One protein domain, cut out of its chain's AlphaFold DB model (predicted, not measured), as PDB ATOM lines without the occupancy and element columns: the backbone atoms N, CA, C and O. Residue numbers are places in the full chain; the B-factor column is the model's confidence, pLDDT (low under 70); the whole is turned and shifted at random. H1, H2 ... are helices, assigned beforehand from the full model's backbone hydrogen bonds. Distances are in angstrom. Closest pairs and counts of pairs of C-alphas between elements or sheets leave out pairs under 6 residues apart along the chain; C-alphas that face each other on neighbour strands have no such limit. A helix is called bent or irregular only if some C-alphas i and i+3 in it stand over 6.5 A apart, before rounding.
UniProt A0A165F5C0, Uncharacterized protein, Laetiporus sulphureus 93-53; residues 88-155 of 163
ATOM      1  N   ALA A  88      11.564  41.112  39.357       96.50
ATOM      2  CA  ALA A  88      10.530  42.070  38.960       96.50
ATOM      3  C   ALA A  88      10.515  42.325  37.440       96.50
ATOM      4  O   ALA A  88       9.460  42.570  36.858       96.50
ATOM      5  N   LYS A  89      11.678  42.227  36.783       97.44
ATOM      6  CA  LYS A  89      11.795  42.354  35.329       97.44
ATOM      7  C   LYS A  89      11.136  41.181  34.601       97.44
ATOM      8  O   LYS A  89      10.442  41.412  33.621       97.44
ATOM      9  N   GLU A  90      11.340  39.950  35.066       97.06
ATOM     10  CA  GLU A  90      10.724  38.753  34.473       97.06
ATOM     11  C   GLU A  90       9.212  38.734  34.668       97.06
ATOM     12  O   GLU A  90       8.488  38.410  33.732       97.06
ATOM     13  N   ILE A  91       8.734  39.144  35.847       97.12
ATOM     14  CA  ILE A  91       7.297  39.288  36.116       97.12
ATOM     15  C   ILE A  91       6.692  40.345  35.186       97.12
ATOM     16  O   ILE A  91       5.681  40.084  34.543       97.12
ATOM     17  N   THR A  92       7.339  41.506  35.049       97.25
ATOM     18  CA  THR A  92       6.867  42.573  34.149       97.25
ATOM     19  C   THR A  92       6.818  42.102  32.695       97.25
ATOM     20  O   THR A  92       5.797  42.260  32.035       97.25
ATOM     21  N   ALA A  93       7.889  41.463  32.212       95.94
ATOM     22  CA  ALA A  93       7.945  40.923  30.855       95.94
ATOM     23  C   ALA A  93       6.876  39.846  30.616       95.94
ATOM     24  O   ALA A  93       6.281  39.793  29.544       95.94
ATOM     25  N   HIS A  94       6.599  39.008  31.619       95.62
ATOM     26  CA  HIS A  94       5.510  38.041  31.555       95.62
ATOM     27  C   HIS A  94       4.143  38.726  31.428       95.62
ATOM     28  O   HIS A  94       3.358  38.324  30.575       95.62
ATOM     29  N   CYS A  95       3.871  39.770  32.217       95.56
ATOM     30  CA  CYS A  95       2.625  40.530  32.106       95.56
ATOM     31  C   CYS A  95       2.455  41.151  30.713       95.56
ATOM     32  O   CYS A  95       1.389  41.013  30.119       95.56
ATOM     33  N   GLU A  96       3.507  41.768  30.168       95.44
ATOM     34  CA  GLU A  96       3.496  42.340  28.815       95.44
ATOM     35  C   GLU A  96       3.218  41.271  27.740       95.44
ATOM     36  O   GLU A  96       2.417  41.496  26.832       95.44
ATOM     37  N   GLU A  97       3.836  40.092  27.858       93.81
ATOM     38  CA  GLU A  97       3.630  38.956  26.948       93.81
ATOM     39  C   GLU A  97       2.190  38.418  27.028       93.81
ATOM     40  O   GLU A  97       1.542  38.223  25.998       93.81
ATOM     41  N   THR A  98       1.646  38.252  28.237       93.69
ATOM     42  CA  THR A  98       0.253  37.833  28.463       93.69
ATOM     43  C   THR A  98      -0.754  38.841  27.926       93.69
ATOM     44  O   THR A  98      -1.743  38.449  27.304       93.69
ATOM     45  N   GLU A  99      -0.515  40.135  28.114       94.69
ATOM     46  CA  GLU A  99      -1.378  41.181  27.567       94.69
ATOM     47  C   GLU A  99      -1.353  41.195  26.036       94.69
ATOM     48  O   GLU A  99      -2.418  41.268  25.413       94.69
ATOM     49  N   ALA A 100      -0.167  41.068  25.435       93.06
ATOM     50  CA  ALA A 100      -0.000  41.007  23.988       93.06
ATOM     51  C   ALA A 100      -0.705  39.786  23.382       93.06
ATOM     52  O   ALA A 100      -1.455  39.942  22.417       93.06
ATOM     53  N   GLN A 101      -0.541  38.594  23.972       92.06
ATOM     54  CA  GLN A 101      -1.237  37.388  23.513       92.06
ATOM     55  C   GLN A 101      -2.759  37.541  23.641       92.06
ATOM     56  O   GLN A 101      -3.490  37.267  22.689       92.06
ATOM     57  N   ALA A 102      -3.254  38.049  24.773       92.56
ATOM     58  CA  ALA A 102      -4.686  38.253  24.970       92.56
ATOM     59  C   ALA A 102      -5.271  39.283  23.986       92.56
ATOM     60  O   ALA A 102      -6.427  39.174  23.573       92.56
ATOM     61  N   GLU A 103      -4.509  40.316  23.622       94.69
ATOM     62  CA  GLU A 103      -4.909  41.287  22.603       94.69
ATOM     63  C   GLU A 103      -4.927  40.676  21.202       94.69
ATOM     64  O   GLU A 103      -5.924  40.835  20.492       94.69
ATOM     65  N   TYR A 104      -3.896  39.914  20.845       93.00
ATOM     66  CA  TYR A 104      -3.850  39.173  19.592       93.00
ATOM     67  C   TYR A 104      -5.044  38.221  19.455       93.00
ATOM     68  O   TYR A 104      -5.786  38.306  18.479       93.00
ATOM     69  N   GLU A 105      -5.319  37.383  20.459       91.50
ATOM     70  CA  GLU A 105      -6.454  36.450  20.450       91.50
ATOM     71  C   GLU A 105      -7.798  37.173  20.271       91.50
ATOM     72  O   GLU A 105      -8.668  36.716  19.522       91.50
ATOM     73  N   ARG A 106      -7.983  38.343  20.899       93.38
ATOM     74  CA  ARG A 106      -9.176  39.181  20.678       93.38
ATOM     75  C   ARG A 106      -9.271  39.676  19.237       93.38
ATOM     76  O   ARG A 106     -10.367  39.684  18.677       93.38
ATOM     77  N   ASN A 107      -8.157  40.090  18.640       93.50
ATOM     78  CA  ASN A 107      -8.119  40.564  17.258       93.50
ATOM     79  C   ASN A 107      -8.381  39.426  16.262       93.50
ATOM     80  O   ASN A 107      -9.170  39.603  15.335       93.50
ATOM     81  N   VAL A 108      -7.827  38.236  16.501       91.50
ATOM     82  CA  VAL A 108      -8.115  37.025  15.717       91.50
ATOM     83  C   VAL A 108      -9.591  36.631  15.826       91.50
ATOM     84  O   VAL A 108     -10.226  36.334  14.819       91.50
ATOM     85  N   ASN A 109     -10.188  36.693  17.018       91.00
ATOM     86  CA  ASN A 109     -11.618  36.411  17.187       91.00
ATOM     87  C   ASN A 109     -12.508  37.404  16.427       91.00
ATOM     88  O   ASN A 109     -13.440  36.990  15.743       91.00
ATOM     89  N   ARG A 110     -12.177  38.701  16.450       92.06
ATOM     90  CA  ARG A 110     -12.865  39.698  15.608       92.06
ATOM     91  C   ARG A 110     -12.708  39.397  14.122       92.06
ATOM     92  O   ARG A 110     -13.630  39.626  13.346       92.06
ATOM     93  N   LEU A 111     -11.549  38.888  13.719       92.56
ATOM     94  CA  LEU A 111     -11.300  38.513  12.337       92.56
ATOM     95  C   LEU A 111     -12.178  37.324  11.904       92.56
ATOM     96  O   LEU A 111     -12.723  37.368  10.800       92.56
ATOM     97  N   HIS A 112     -12.387  36.324  12.773       91.81
ATOM     98  CA  HIS A 112     -13.360  35.248  12.528       91.81
ATOM     99  C   HIS A 112     -14.761  35.819  12.251       91.81
ATOM    100  O   HIS A 112     -15.395  35.450  11.257       91.81
ATOM    101  N   ASP A 113     -15.207  36.786  13.063       91.69
ATOM    102  CA  ASP A 113     -16.509  37.442  12.898       91.69
ATOM    103  C   ASP A 113     -16.619  38.207  11.566       91.69
ATOM    104  O   ASP A 113     -17.636  38.115  10.871       91.69
ATOM    105  N   VAL A 114     -15.572  38.945  11.177       93.00
ATOM    106  CA  VAL A 114     -15.545  39.732   9.929       93.00
ATOM    107  C   VAL A 114     -15.595  38.823   8.700       93.00
ATOM    108  O   VAL A 114     -16.413  39.038   7.791       93.00
ATOM    109  N   ILE A 115     -14.745  37.794   8.673       92.94
ATOM    110  CA  ILE A 115     -14.683  36.813   7.582       92.94
ATOM    111  C   ILE A 115     -15.989  36.010   7.524       92.94
ATOM    112  O   ILE A 115     -16.488  35.720   6.433       92.94
ATOM    113  N   GLY A 116     -16.606  35.752   8.679       91.69
ATOM    114  CA  GLY A 116     -17.807  34.935   8.811       91.69
ATOM    115  C   GLY A 116     -17.487  33.443   8.842       91.69
ATOM    116  O   GLY A 116     -18.266  32.642   8.322       91.69
ATOM    117  N   CYS A 117     -16.337  33.078   9.407       89.94
ATOM    118  CA  CYS A 117     -15.945  31.692   9.641       89.94
ATOM    119  C   CYS A 117     -16.218  31.272  11.089       89.94
ATOM    120  O   CYS A 117     -16.379  32.093  11.990       89.94
ATOM    121  N   LEU A 118     -16.335  29.963  11.294       86.75
ATOM    122  CA  LEU A 118     -16.435  29.366  12.620       86.75
ATOM    123  C   LEU A 118     -15.054  29.321  13.290       86.75
ATOM    124  O   LEU A 118     -14.029  29.541  12.649       86.75
ATOM    125  N   ASN A 119     -15.024  28.990  14.583       76.75
ATOM    126  CA  ASN A 119     -13.794  28.936  15.387       76.75
ATOM    127  C   ASN A 119     -12.754  27.917  14.886       76.75
ATOM    128  O   ASN A 119     -11.605  27.958  15.305       76.75
ATOM    129  N   ASP A 120     -13.157  26.973  14.035       81.12
ATOM    130  CA  ASP A 120     -12.277  26.008  13.369       81.12
ATOM    131  C   ASP A 120     -11.818  26.489  11.978       81.12
ATOM    132  O   ASP A 120     -11.244  25.720  11.208       81.12
ATOM    133  N   GLY A 121     -12.109  27.745  11.627       83.94
ATOM    134  CA  GLY A 121     -11.846  28.332  10.316       83.94
ATOM    135  C   GLY A 121     -12.807  27.869   9.219       83.94
ATOM    136  O   GLY A 121     -12.663  28.286   8.068       83.94
ATOM    137  N   SER A 122     -13.798  27.027   9.532       87.44
ATOM    138  CA  SER A 122     -14.724  26.512   8.526       87.44
ATOM    139  C   SER A 122     -15.763  27.552   8.101       87.44
ATOM    140  O   SER A 122     -16.202  28.412   8.869       87.44
ATOM    141  N   VAL A 123     -16.176  27.460   6.838       92.62
ATOM    142  CA  VAL A 123     -17.219  28.291   6.226       92.62
ATOM    143  C   VAL A 123     -18.194  27.397   5.481       92.62
ATOM    144  O   VAL A 123     -17.840  26.305   5.025       92.62
ATOM    145  N   ARG A 124     -19.437  27.852   5.329       90.44
ATOM    146  CA  ARG A 124     -20.397  27.130   4.492       90.44
ATOM    147  C   ARG A 124     -19.962  27.197   3.023       90.44
ATOM    148  O   ARG A 124     -19.449  28.242   2.614       90.44
ATOM    149  N   PRO A 125     -20.198  26.148   2.215       92.19
ATOM    150  CA  PRO A 125     -19.781  26.130   0.812       92.19
ATOM    151  C   PRO A 125     -20.272  27.343   0.015       92.19
ATOM    152  O   PRO A 125     -19.536  27.882  -0.805       92.19
ATOM    153  N   GLU A 126     -21.484  27.826   0.299       94.38
ATOM    154  CA  GLU A 126     -22.092  28.959  -0.408       94.38
ATOM    155  C   GLU A 126     -21.435  30.305  -0.061       94.38
ATOM    156  O   GLU A 126     -21.603  31.283  -0.781       94.38
ATOM    157  N   GLN A 127     -20.695  30.367   1.048       92.69
ATOM    158  CA  GLN A 127     -20.039  31.574   1.552       92.69
ATOM    159  C   GLN A 127     -18.528  31.576   1.291       92.69
ATOM    160  O   GLN A 127     -17.871  32.573   1.582       92.69
ATOM    161  N   LEU A 128     -17.978  30.492   0.732       92.50
ATOM    162  CA  LEU A 128     -16.537  30.286   0.590       92.50
ATOM    163  C   LEU A 128     -15.848  31.410  -0.190       92.50
ATOM    164  O   LEU A 128     -14.849  31.950   0.275       92.50
ATOM    165  N   GLU A 129     -16.381  31.782  -1.352       95.38
ATOM    166  CA  GLU A 129     -15.759  32.818  -2.186       95.38
ATOM    167  C   GLU A 129     -15.827  34.199  -1.521       95.38
ATOM    168  O   GLU A 129     -14.820  34.900  -1.453       95.38
ATOM    169  N   SER A 130     -16.962  34.544  -0.902       94.00
ATOM    170  CA  SER A 130     -17.079  35.792  -0.133       94.00
ATOM    171  C   SER A 130     -16.119  35.826   1.063       94.00
ATOM    172  O   SER A 130     -15.516  36.859   1.347       94.00
ATOM    173  N   ALA A 131     -15.941  34.699   1.757       93.75
ATOM    174  CA  ALA A 131     -15.001  34.591   2.866       93.75
ATOM    175  C   ALA A 131     -13.544  34.757   2.402       93.75
ATOM    176  O   ALA A 131     -12.779  35.457   3.063       93.75
ATOM    177  N   LYS A 132     -13.163  34.187   1.248       92.94
ATOM    178  CA  LYS A 132     -11.827  34.375   0.654       92.94
ATOM    179  C   LYS A 132     -11.546  35.837   0.316       92.94
ATOM    180  O   LYS A 132     -10.471  36.335   0.638       92.94
ATOM    181  N   GLU A 133     -12.503  36.532  -0.295       94.56
ATOM    182  CA  GLU A 133     -12.360  37.956  -0.626       94.56
ATOM    183  C   GLU A 133     -12.156  38.809   0.629       94.56
ATOM    184  O   GLU A 133     -11.236  39.629   0.687       94.56
ATOM    185  N   LYS A 134     -12.971  38.576   1.663       95.06
ATOM    186  CA  LYS A 134     -12.845  39.257   2.957       95.06
ATOM    187  C   LYS A 134     -11.524  38.949   3.645       95.06
ATOM    188  O   LYS A 134     -10.894  39.865   4.163       95.06
ATOM    189  N   MET A 135     -11.102  37.686   3.643       94.38
ATOM    190  CA  MET A 135      -9.824  37.266   4.214       94.38
ATOM    191  C   MET A 135      -8.669  38.020   3.556       94.38
ATOM    192  O   MET A 135      -7.803  38.535   4.256       94.38
ATOM    193  N   GLU A 136      -8.678  38.143   2.229       93.88
ATOM    194  CA  GLU A 136      -7.592  38.805   1.507       93.88
ATOM    195  C   GLU A 136      -7.617  40.331   1.636       93.88
ATOM    196  O   GLU A 136      -6.577  40.983   1.520       93.88
ATOM    197  N   LEU A 137      -8.784  40.925   1.887       94.31
ATOM    198  CA  LEU A 137      -8.876  42.321   2.312       94.31
ATOM    199  C   LEU A 137      -8.268  42.498   3.707       94.31
ATOM    200  O   LEU A 137      -7.366  43.313   3.883       94.31
ATOM    201  N   CYS A 138      -8.691  41.679   4.672       93.88
ATOM    202  CA  CYS A 138      -8.200  41.762   6.044       93.88
ATOM    203  C   CYS A 138      -6.692  41.521   6.130       93.88
ATOM    204  O   CYS A 138      -6.016  42.194   6.894       93.88
ATOM    205  N   ARG A 139      -6.150  40.601   5.323       93.50
ATOM    206  CA  ARG A 139      -4.707  40.356   5.235       93.50
ATOM    207  C   ARG A 139      -3.940  41.603   4.799       93.50
ATOM    208  O   ARG A 139      -2.876  41.876   5.336       93.50
ATOM    209  N   ARG A 140      -4.467  42.354   3.828       93.94
ATOM    210  CA  ARG A 140      -3.839  43.590   3.333       93.94
ATOM    211  C   ARG A 140      -3.897  44.730   4.346       93.94
ATOM    212  O   ARG A 140      -3.003  45.567   4.354       93.94
ATOM    213  N   GLU A 141      -4.939  44.761   5.167       94.50
ATOM    214  CA  GLU A 141      -5.144  45.773   6.208       94.50
ATOM    215  C   GLU A 141      -4.518  45.384   7.559       94.50
ATOM    216  O   GLU A 141      -4.558  46.171   8.505       94.50
ATOM    217  N   TRP A 142      -3.942  44.183   7.669       94.88
ATOM    218  CA  TRP A 142      -3.375  43.678   8.913       94.88
ATOM    219  C   TRP A 142      -2.052  44.370   9.246       94.88
ATOM    220  O   TRP A 142      -1.038  44.167   8.580       94.88
ATOM    221  N   ASP A 143      -2.055  45.155  10.318       94.88
ATOM    222  CA  ASP A 143      -0.847  45.726  10.909       94.88
ATOM    223  C   ASP A 143      -0.397  44.853  12.084       94.88
ATOM    224  O   ASP A 143      -1.032  44.838  13.136       94.88
ATOM    225  N   GLU A 144       0.718  44.141  11.924       92.75
ATOM    226  CA  GLU A 144       1.233  43.220  12.947       92.75
ATOM    227  C   GLU A 144       1.570  43.916  14.272       92.75
ATOM    228  O   GLU A 144       1.414  43.327  15.344       92.75
ATOM    229  N   THR A 145       1.986  45.186  14.223       91.62
ATOM    230  CA  THR A 145       2.330  45.956  15.425       91.62
ATOM    231  C   THR A 145       1.070  46.342  16.188       91.62
ATOM    232  O   THR A 145       1.016  46.209  17.414       91.62
ATOM    233  N   ALA A 146       0.046  46.803  15.466       91.69
ATOM    234  CA  ALA A 146      -1.244  47.151  16.052       91.69
ATOM    235  C   ALA A 146      -1.998  45.910  16.545       91.69
ATOM    236  O   ALA A 146      -2.639  45.951  17.592       91.69
ATOM    237  N   MET A 147      -1.896  44.798  15.815       91.69
ATOM    238  CA  MET A 147      -2.628  43.567  16.107       91.69
ATOM    239  C   MET A 147      -1.912  42.640  17.094       91.69
ATOM    240  O   MET A 147      -2.499  41.634  17.486       91.69
ATOM    241  N   LYS A 148      -0.693  42.999  17.523       91.88
ATOM    242  CA  LYS A 148       0.167  42.247  18.456       91.88
ATOM    243  C   LYS A 148       0.640  40.886  17.944       91.88
ATOM    244  O   LYS A 148       1.065  40.059  18.741       91.88
ATOM    245  N   GLY A 149       0.620  40.669  16.631       90.44
ATOM    246  CA  GLY A 149       1.077  39.425  16.020       90.44
ATOM    247  C   GLY A 149       0.815  39.357  14.511       90.44
ATOM    248  O   GLY A 149       0.135  40.226  13.958       90.44
ATOM    249  N   PRO A 150       1.355  38.336  13.831       92.12
ATOM    250  CA  PRO A 150       1.209  38.154  12.386       92.12
ATOM    251  C   PRO A 150      -0.208  37.707  12.004       92.12
ATOM    252  O   PRO A 150      -0.979  37.244  12.835       92.12
ATOM    253  N   PHE A 151      -0.575  37.827  10.732       92.12
ATOM    254  CA  PHE A 151      -1.920  37.457  10.277       92.12
ATOM    255  C   PHE A 151      -2.221  35.955  10.506       92.12
ATOM    256  O   PHE A 151      -1.433  35.121  10.083       92.12
ATOM    257  N   PRO A 152      -3.362  35.545  11.088       89.31
ATOM    258  CA  PRO A 152      -3.550  34.160  11.551       89.31
ATOM    259  C   PRO A 152      -3.943  33.144  10.460       89.31
ATOM    260  O   PRO A 152      -3.870  31.942  10.702       89.31
ATOM    261  N   PHE A 153      -4.396  33.574   9.274       87.94
ATOM    262  CA  PHE A 153      -4.938  32.657   8.255       87.94
ATOM    263  C   PHE A 153      -3.981  32.440   7.084       87.94
ATOM    264  O   PHE A 153      -4.114  33.040   6.011       87.94
ATOM    265  N   TYR A 154      -3.014  31.550   7.292       84.81
ATOM    266  CA  TYR A 154      -2.182  30.958   6.249       84.81
ATOM    267  C   TYR A 154      -1.636  29.596   6.707       84.81
ATOM    268  O   TYR A 154      -1.698  29.242   7.884       84.81
ATOM    269  N   GLU A 155      -1.144  28.788   5.772       79.81
ATOM    270  CA  GLU A 155      -0.554  27.491   6.109       79.81
ATOM    271  C   GLU A 155       0.741  27.680   6.909       79.81
ATOM    272  O   GLU A 155       1.639  28.400   6.478       79.81
TER     273      GLU A 155
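AT A GLANCE: This is residues 88 to 155 of the 163 residues of an uncharacterized protein of Laetiporus sulphureus 93-53 (UniProt A0A165F5C0). One long helix, H1, makes most of the length of this model; where it ends, the backbone loops round and H2 folds back at a slant over H1's last residues, an uneven helical hairpin whose first arm is the longer. The short H3 then brings the backbone back to H1 farther along, and at the other end of H1 residues 88 to 96 stick out free. The printed part has 68 residues with three named helices, in the order H1, H2, H3, and no named strand; the class is all helix. The whole is loose, with a radius of gyration of the C-alphas of 14.6 A, and its outline is a rod of 53 by 22 by 19 A.

HOW THE PARTS SIT: Begin with H1, residues 88 to 115; its residues 88 to 96 stand free. A short link of nine residues leads to H2, residues 125 to 141. H1 and H2 touch and form a hairpin, with the C-alphas of Ile 115 and Ala 131 closest at 5.2 A. H1 touches H2 with residues 111 to 115 alone, and H2 touches H1 with residues 131 to 138 alone. Their lines stand at a steep tilt of 44 degrees and run opposite ways. A tight link of two residues leads to H3, residues 144 to 147, which is apart from H2. H3 only just touches H1, with 3 pairs of C-alphas within 8 A; the closest are those of Tyr 104 and Met 147, 5.7 A apart, and H1 touches H3 with residues 103 to 107 alone. In H1 every O i to N i+4 pair is within hydrogen-bond range, in H2 11 of 13 are, and H3 is too short for such a pair.

IN THESE COORDINATES: Find C-alpha 88 at (10.530, 42.070, 38.960); from there H1 runs 40.6 A to C-alpha 115 at (-14.683, 36.813, 7.582). H2 begins at C-alpha 125 at (-19.781, 26.130, 0.812) and spans 25.1 A to C-alpha 141. It has a kink of 27 degrees near residue 132, and it is irregular, with C-alphas 126 and 129 7.6 A apart. H3 spans 5.0 A and ends at C-alpha 147 at (-2.628, 43.567, 16.107).

THE WHOLE: Look for the two C-alphas farthest apart in Ala 88 and Glu 126, 52.8 A from each other. Without residues 88 to 96, the body of 59 residues spans 39 by 21 by 20 A. The printed part has no cut, and neither link between named helices is long. The mean pLDDT of the printed part is 92.2, and no printed residue is under 70.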